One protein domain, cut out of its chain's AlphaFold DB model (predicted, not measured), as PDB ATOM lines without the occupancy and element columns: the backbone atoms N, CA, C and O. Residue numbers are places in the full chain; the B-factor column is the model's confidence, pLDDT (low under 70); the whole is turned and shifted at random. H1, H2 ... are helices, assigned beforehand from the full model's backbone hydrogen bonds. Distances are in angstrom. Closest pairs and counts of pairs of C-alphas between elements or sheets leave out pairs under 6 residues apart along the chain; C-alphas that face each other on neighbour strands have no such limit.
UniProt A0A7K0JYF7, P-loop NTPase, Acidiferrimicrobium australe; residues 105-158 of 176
ATOM      1  N   ASP A 105     -29.324  49.291  44.077       87.31
ATOM      2  CA  ASP A 105     -29.015  50.547  44.762       87.31
ATOM      3  C   ASP A 105     -30.112  50.939  45.759       87.31
ATOM      4  O   ASP A 105     -29.818  51.215  46.925       87.31
ATOM      5  N   ASP A 106     -31.382  50.886  45.343       86.88
ATOM      6  CA  ASP A 106     -32.515  51.154  46.237       86.88
ATOM      7  C   ASP A 106     -32.563  50.139  47.387       86.88
ATOM      8  O   ASP A 106     -32.799  50.500  48.543       86.88
ATOM      9  N   ALA A 107     -32.302  48.863  47.081       89.56
ATOM     10  CA  ALA A 107     -32.259  47.801  48.078       89.56
ATOM     11  C   ALA A 107     -31.106  47.991  49.081       89.56
ATOM     12  O   ALA A 107     -31.289  47.727  50.268       89.56
ATOM     13  N   LEU A 108     -29.941  48.487  48.640       89.00
ATOM     14  CA  LEU A 108     -28.822  48.819  49.527       89.00
ATOM     15  C   LEU A 108     -29.176  49.980  50.463       89.00
ATOM     16  O   LEU A 108     -28.908  49.912  51.662       89.00
ATOM     17  N   VAL A 109     -29.780  51.042  49.925       89.50
ATOM     18  CA  VAL A 109     -30.179  52.216  50.712       89.50
ATOM     19  C   VAL A 109     -31.181  51.831  51.796       89.50
ATOM     20  O   VAL A 109     -30.989  52.215  52.951       89.50
ATOM     21  N   GLU A 110     -32.210  51.056  51.448       89.06
ATOM     22  CA  GLU A 110     -33.207  50.578  52.408       89.06
ATOM     23  C   GLU A 110     -32.591  49.629  53.437       89.06
ATOM     24  O   GLU A 110     -32.810  49.812  54.630       89.06
ATOM     25  N   TYR A 111     -31.756  48.674  53.010       88.00
ATOM     26  CA  TYR A 111     -31.073  47.758  53.924       88.00
ATOM     27  C   TYR A 111     -30.263  48.515  54.984       88.00
ATOM     28  O   TYR A 111     -30.348  48.207  56.173       88.00
ATOM     29  N   LEU A 112     -29.498  49.529  54.574       89.38
ATOM     30  CA  LEU A 112     -28.729  50.361  55.498       89.38
ATOM     31  C   LEU A 112     -29.636  51.189  56.422       89.38
ATOM     32  O   LEU A 112     -29.313  51.332  57.601       89.38
ATOM     33  N   ASP A 113     -30.750  51.733  55.921       91.06
ATOM     34  CA  ASP A 113     -31.706  52.487  56.747       91.06
ATOM     35  C   ASP A 113     -32.334  51.587  57.827       91.06
ATOM     36  O   ASP A 113     -32.285  51.919  59.014       91.06
ATOM     37  N   ASP A 114     -32.786  50.390  57.439       89.06
ATOM     38  CA  ASP A 114     -33.388  49.386  58.327       89.06
ATOM     39  C   ASP A 114     -32.425  48.900  59.427       89.06
ATOM     40  O   ASP A 114     -32.861  48.496  60.505       89.06
ATOM     41  N   HIS A 115     -31.110  48.979  59.195       90.12
ATOM     42  CA  HIS A 115     -30.071  48.612  60.168       90.12
ATOM     43  C   HIS A 115     -29.500  49.822  60.935       90.12
ATOM     44  O   HIS A 115     -28.442  49.730  61.557       90.12
ATOM     45  N   GLY A 116     -30.185  50.971  60.909       91.56
ATOM     46  CA  GLY A 116     -29.818  52.159  61.689       91.56
ATOM     47  C   GLY A 116     -28.697  53.007  61.077       91.56
ATOM     48  O   GLY A 116     -28.232  53.971  61.689       91.56
ATOM     49  N   LEU A 117     -28.283  52.710  59.845       91.25
ATOM     50  CA  LEU A 117     -27.220  53.409  59.121       91.25
ATOM     51  C   LEU A 117     -27.765  54.509  58.196       91.25
ATOM     52  O   LEU A 117     -27.127  54.878  57.210       91.25
ATOM     53  N   ARG A 118     -28.900  55.125  58.549       91.06
ATOM     54  CA  ARG A 118     -29.570  56.190  57.776       91.06
ATOM     55  C   ARG A 118     -28.667  57.348  57.351       91.06
ATOM     56  O   ARG A 118     -28.798  57.919  56.269       91.06
ATOM     57  N   ARG A 119     -27.747  57.754  58.235       91.12
ATOM     58  CA  ARG A 119     -26.791  58.837  57.940       91.12
ATOM     59  C   ARG A 119     -25.791  58.420  56.860       91.12
ATOM     60  O   ARG A 119     -25.389  59.257  56.059       91.12
ATOM     61  N   VAL A 120     -25.400  57.147  56.853       87.88
ATOM     62  CA  VAL A 120     -24.484  56.566  55.870       87.88
ATOM     63  C   VAL A 120     -25.204  56.393  54.538       87.88
ATOM     64  O   VAL A 120     -24.708  56.892  53.533       87.88
ATOM     65  N   SER A 121     -26.407  55.810  54.537       88.38
ATOM     66  CA  SER A 121     -27.200  55.607  53.316       88.38
ATOM     67  C   SER A 121     -27.495  56.926  52.594       88.38
ATOM     68  O   SER A 121     -27.236  57.046  51.397       88.38
ATOM     69  N   LYS A 122     -27.914  57.969  53.328       88.00
ATOM     70  CA  LYS A 122     -28.165  59.302  52.754       88.00
ATOM     71  C   LYS A 122     -26.907  59.925  52.147       88.00
ATOM     72  O   LYS A 122     -26.980  60.532  51.080       88.00
ATOM     73  N   ARG A 123     -25.755  59.787  52.817       88.31
ATOM     74  CA  ARG A 123     -24.473  60.270  52.284       88.31
ATOM     75  C   ARG A 123     -24.116  59.528  51.000       88.31
ATOM     76  O   ARG A 123     -23.909  60.187  49.993       88.31
ATOM     77  N   MET A 124     -24.150  58.197  51.016       86.88
ATOM     78  CA  MET A 124     -23.808  57.358  49.863       86.88
ATOM     79  C   MET A 124     -24.682  57.621  48.637       86.88
ATOM     80  O   MET A 124     -24.154  57.706  47.531       86.88
ATOM     81  N   ALA A 125     -25.993  57.788  48.833       85.44
ATOM     82  CA  ALA A 125     -26.922  58.125  47.755       85.44
ATOM     83  C   ALA A 125     -26.620  59.502  47.139       85.44
ATOM     84  O   ALA A 125     -26.788  59.695  45.940       85.44
ATOM     85  N   THR A 126     -26.135  60.454  47.942       85.88
ATOM     86  CA  THR A 126     -25.792  61.804  47.466       85.88
ATOM     87  C   THR A 126     -24.424  61.839  46.774       85.88
ATOM     88  O   THR A 126     -24.223  62.618  45.850       85.88
ATOM     89  N   THR A 127     -23.472  61.013  47.217       86.31
ATOM     90  CA  THR A 127     -22.085  61.006  46.719       86.31
ATOM     91  C   THR A 127     -21.826  59.991  45.604       86.31
ATOM     92  O   THR A 127     -20.700  59.910  45.122       86.31
ATOM     93  N   GLY A 128     -22.821  59.186  45.212       78.81
ATOM     94  CA  GLY A 128     -22.663  58.148  44.185       78.81
ATOM     95  C   GLY A 128     -21.774  56.970  44.612       78.81
ATOM     96  O   GLY A 128     -21.274  56.226  43.777       78.81
ATOM     97  N   THR A 129     -21.550  56.780  45.916       84.81
ATOM     98  CA  THR A 129     -20.631  55.752  46.456       84.81
ATOM     99  C   THR A 129     -21.255  54.345  46.477       84.81
ATOM    100  O   THR A 129     -20.579  53.376  46.812       84.81
ATOM    101  N   LEU A 130     -22.535  54.201  46.112       82.31
ATOM    102  CA  LEU A 130     -23.227  52.904  46.058       82.31
ATOM    103  C   LEU A 130     -22.547  51.935  45.074       82.31
ATOM    104  O   LEU A 130     -22.303  50.779  45.424       82.31
ATOM    105  N   GLU A 131     -22.118  52.429  43.909       76.38
ATOM    106  CA  GLU A 131     -21.378  51.631  42.921       76.38
ATOM    107  C   GLU A 131     -20.031  51.129  43.457       76.38
ATOM    108  O   GLU A 131     -19.632  49.997  43.188       76.38
ATOM    109  N   LEU A 132     -19.357  51.913  44.305       80.25
ATOM    110  CA  LEU A 132     -18.094  51.488  44.911       80.25
ATOM    111  C   LEU A 132     -18.285  50.289  45.845       80.25
ATOM    112  O   LEU A 132     -17.475  49.364  45.821       80.25
ATOM    113  N   VAL A 133     -19.376  50.242  46.614       81.31
ATOM    114  CA  VAL A 133     -19.678  49.076  47.464       81.31
ATOM    115  C   VAL A 133     -19.936  47.832  46.623       81.31
ATOM    116  O   VAL A 133     -19.436  46.758  46.956       81.31
ATOM    117  N   ALA A 134     -20.646  47.983  45.505       75.00
ATOM    118  CA  ALA A 134     -20.878  46.889  44.574       75.00
ATOM    119  C   ALA A 134     -19.584  46.357  43.942       75.00
ATOM    120  O   ALA A 134     -19.446  45.149  43.770       75.00
ATOM    121  N   THR A 135     -18.623  47.238  43.648       79.56
ATOM    122  CA  THR A 135     -17.296  46.822  43.163       79.56
ATOM    123  C   THR A 135     -16.420  46.194  44.249       79.56
ATOM    124  O   THR A 135     -15.645  45.290  43.954       79.56
ATOM    125  N   ALA A 136     -16.543  46.641  45.503       88.31
ATOM    126  CA  ALA A 136     -15.724  46.157  46.612       88.31
ATOM    127  C   ALA A 136     -16.177  44.786  47.138       88.31
ATOM    128  O   ALA A 136     -15.352  44.015  47.626       88.31
ATOM    129  N   ILE A 137     -17.477  44.479  47.047       89.44
ATOM    130  CA  ILE A 137     -18.068  43.227  47.533       89.44
ATOM    131  C   ILE A 137     -18.776  42.518  46.369       89.44
ATOM    132  O   ILE A 137     -19.951  42.788  46.102       89.44
ATOM    133  N   PRO A 138     -18.098  41.582  45.682       85.69
ATOM    134  CA  PRO A 138     -18.703  40.815  44.598       85.69
ATOM    135  C   PRO A 138     -19.994  40.110  45.042       85.69
ATOM    136  O   PRO A 138     -20.028  39.445  46.077       85.69
ATOM    137  N   GLY A 139     -21.064  40.254  44.258       86.69
ATOM    138  CA  GLY A 139     -22.360  39.608  44.512       86.69
ATOM    139  C   GLY A 139     -23.264  40.306  45.536       86.69
ATOM    140  O   GLY A 139     -24.382  39.845  45.765       86.69
ATOM    141  N   ILE A 140     -22.851  41.436  46.131       89.81
ATOM    142  CA  ILE A 140     -23.706  42.170  47.084       89.81
ATOM    143  C   ILE A 140     -25.014  42.642  46.434       89.81
ATOM    144  O   ILE A 140     -26.076  42.522  47.042       89.81
ATOM    145  N   LYS A 141     -24.952  43.105  45.177       87.00
ATOM    146  CA  LYS A 141     -26.123  43.549  44.406       87.00
ATOM    147  C   LYS A 141     -27.154  42.423  44.268       87.00
ATOM    148  O   LYS A 141     -28.338  42.648  44.517       87.00
ATOM    149  N   ASP A 142     -26.701  41.205  43.977       89.31
ATOM    150  CA  ASP A 142     -27.574  40.038  43.824       89.31
ATOM    151  C   ASP A 142     -28.226  39.637  45.152       89.31
ATOM    152  O   ASP A 142     -29.431  39.387  45.211       89.31
ATOM    153  N   ILE A 143     -27.451  39.619  46.242       92.31
ATOM    154  CA  ILE A 143     -27.955  39.286  47.582       92.31
ATOM    155  C   ILE A 143     -29.023  40.287  48.028       92.31
ATOM    156  O   ILE A 143     -30.048  39.880  48.577       92.31
ATOM    157  N   LEU A 144     -28.815  41.581  47.774       91.75
ATOM    158  CA  LEU A 144     -29.773  42.631  48.118       91.75
ATOM    159  C   LEU A 144     -31.088  42.475  47.348       91.75
ATOM    160  O   LEU A 144     -32.163  42.501  47.951       91.75
ATOM    161  N   VAL A 145     -31.013  42.240  46.034       91.75
ATOM    162  CA  VAL A 145     -32.200  42.005  45.198       91.75
ATOM    163  C   VAL A 145     -32.945  40.751  45.659       91.75
ATOM    164  O   VAL A 145     -34.159  40.799  45.864       91.75
ATOM    165  N   LEU A 146     -32.243  39.640  45.901       92.44
ATOM    166  CA  LEU A 146     -32.852  38.401  46.402       92.44
ATOM    167  C   LEU A 146     -33.484  38.581  47.788       92.44
ATOM    168  O   LEU A 146     -34.592  38.094  48.030       92.44
ATOM    169  N   GLY A 147     -32.810  39.301  48.686       92.19
ATOM    170  CA  GLY A 147     -33.335  39.667  49.998       92.19
ATOM    171  C   GLY A 147     -34.644  40.441  49.877       92.19
ATOM    172  O   GLY A 147     -35.630  40.103  50.538       92.19
ATOM    173  N   LYS A 148     -34.700  41.401  48.949       91.50
ATOM    174  CA  LYS A 148     -35.912  42.175  48.694       91.50
ATOM    175  C   LYS A 148     -37.034  41.348  48.078       91.50
ATOM    176  O   LYS A 148     -38.177  41.465  48.513       91.50
ATOM    177  N   VAL A 149     -36.731  40.474  47.118       92.44
ATOM    178  CA  VAL A 149     -37.714  39.541  46.540       92.44
ATOM    179  C   VAL A 149     -38.318  38.652  47.629       92.44
ATOM    180  O   VAL A 149     -39.537  38.488  47.681       92.44
ATOM    181  N   LYS A 150     -37.494  38.140  48.550       91.81
ATOM    182  CA  LYS A 150     -37.963  37.348  49.695       91.81
ATOM    183  C   LYS A 150     -38.853  38.159  50.640       91.81
ATOM    184  O   LYS A 150     -39.895  37.666  51.059       91.81
ATOM    185  N   GLN A 151     -38.485  39.401  50.950       89.75
ATOM    186  CA  GLN A 151     -39.318  40.291  51.767       89.75
ATOM    187  C   GLN A 151     -40.676  40.563  51.100       89.75
ATOM    188  O   GLN A 151     -41.708  40.552  51.771       89.75
ATOM    189  N   LEU A 152     -40.690  40.770  49.780       90.81
ATOM    190  CA  LEU A 152     -41.916  40.998  49.014       90.81
ATOM    191  C   LEU A 152     -42.834  39.773  49.020       90.81
ATOM    192  O   LEU A 152     -44.037  39.928  49.228       90.81
ATOM    193  N   GLU A 153     -42.274  38.574  48.858       90.25
ATOM    194  CA  GLU A 153     -43.027  37.319  48.952       90.25
ATOM    195  C   GLU A 153     -43.699  37.159  50.321       90.25
ATOM    196  O   GLU A 153     -44.899  36.890  50.386       90.25
ATOM    197  N   GLN A 154     -42.970  37.441  51.405       85.56
ATOM    198  CA  GLN A 154     -43.488  37.346  52.773       85.56
ATOM    199  C   GLN A 154     -44.545  38.407  53.099       85.56
ATOM    200  O   GLN A 154     -45.473  38.142  53.863       85.56
ATOM    201  N   SER A 155     -44.428  39.607  52.522       79.19
ATOM    202  CA  SER A 155     -45.395  40.693  52.731       79.19
ATOM    203  C   SER A 155     -46.723  40.493  51.985       79.19
ATOM    204  O   SER A 155     -47.723  41.134  52.316       79.19
ATOM    205  N   GLY A 156     -46.752  39.588  50.998       66.81
ATOM    206  CA  GLY A 156     -47.885  39.383  50.101       66.81
ATOM    207  C   GLY A 156     -48.138  40.575  49.159       66.81
ATOM    208  O   GLY A 156     -47.597  41.667  49.335       66.81
ATOM    209  N   PRO A 157     -48.974  40.409  48.117       58.81
ATOM    210  CA  PRO A 157     -49.268  41.491  47.185       58.81
ATOM    211  C   PRO A 157     -50.018  42.612  47.911       58.81
ATOM    212  O   PRO A 157     -51.180  42.433  48.305       58.81
ATOM    213  N   ALA A 158     -49.354  43.769  48.042       54.22
ATOM    214  CA  ALA A 158     -49.901  44.988  48.631       54.22
ATOM    215  C   ALA A 158     -51.362  45.171  48.197       54.22
ATOM    216  O   ALA A 158     -51.698  45.089  47.011       54.22
TER     217      ALA A 158
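Overview. This is residues 105 to 158 of the 176 residues of the protein "P-loop NTPase" of Acidiferrimicrobium australe (UniProt A0A7K0JYF7). The longest helix, H4, packs with residues 141 to 148 on H1 of the helical hairpin H1 and H2, and residues 149 to 158 stick out as an arm. Short H3 lies between H2 and H4 along the chain. The printed part has 54 residues with four named helices, H1 to H4 in order, and no named strand: all helix. It is only just compact, close to loose, with a radius of gyration of the C-alphas of 11.9 A and spans of 34 by 24 by 15 A.

Along the chain. H4, residues 140 to 155, is 22.5 A long and ends at C-alpha 155 (-45.395, 40.693, 52.731). H1, residues 105 to 114, begins at C-alpha 105 (-29.015, 50.547, 44.762). H2 is residues 118 to 127, H3 residues 130 to 136.

Arrangement. H1, the hub, touches H4 at a steep tilt of 66 degrees, the C-alphas of Ala 107 and Leu 144 closest at 5.7 A. H1 and H2 touch at a shallow tilt of 23 degrees, opposite ways, closest at C-alphas 109 and 121, 5.2 A. H1 and H3 only just touch, with 3 pairs of C-alphas within 8 A, closest at C-alphas 105 and 130, 6.4 A. H2 and H4 are apart. In H1, H2, H3 and H4 every O i to N i+4 pair is within hydrogen-bond range.

Size, cuts and confidence. The C-alphas farthest apart, of Ala 136 and Ala 158, are 34.3 A apart. The three links are tight, and the printed part has no cut. Residues 156 to 158 have pLDDT under 70.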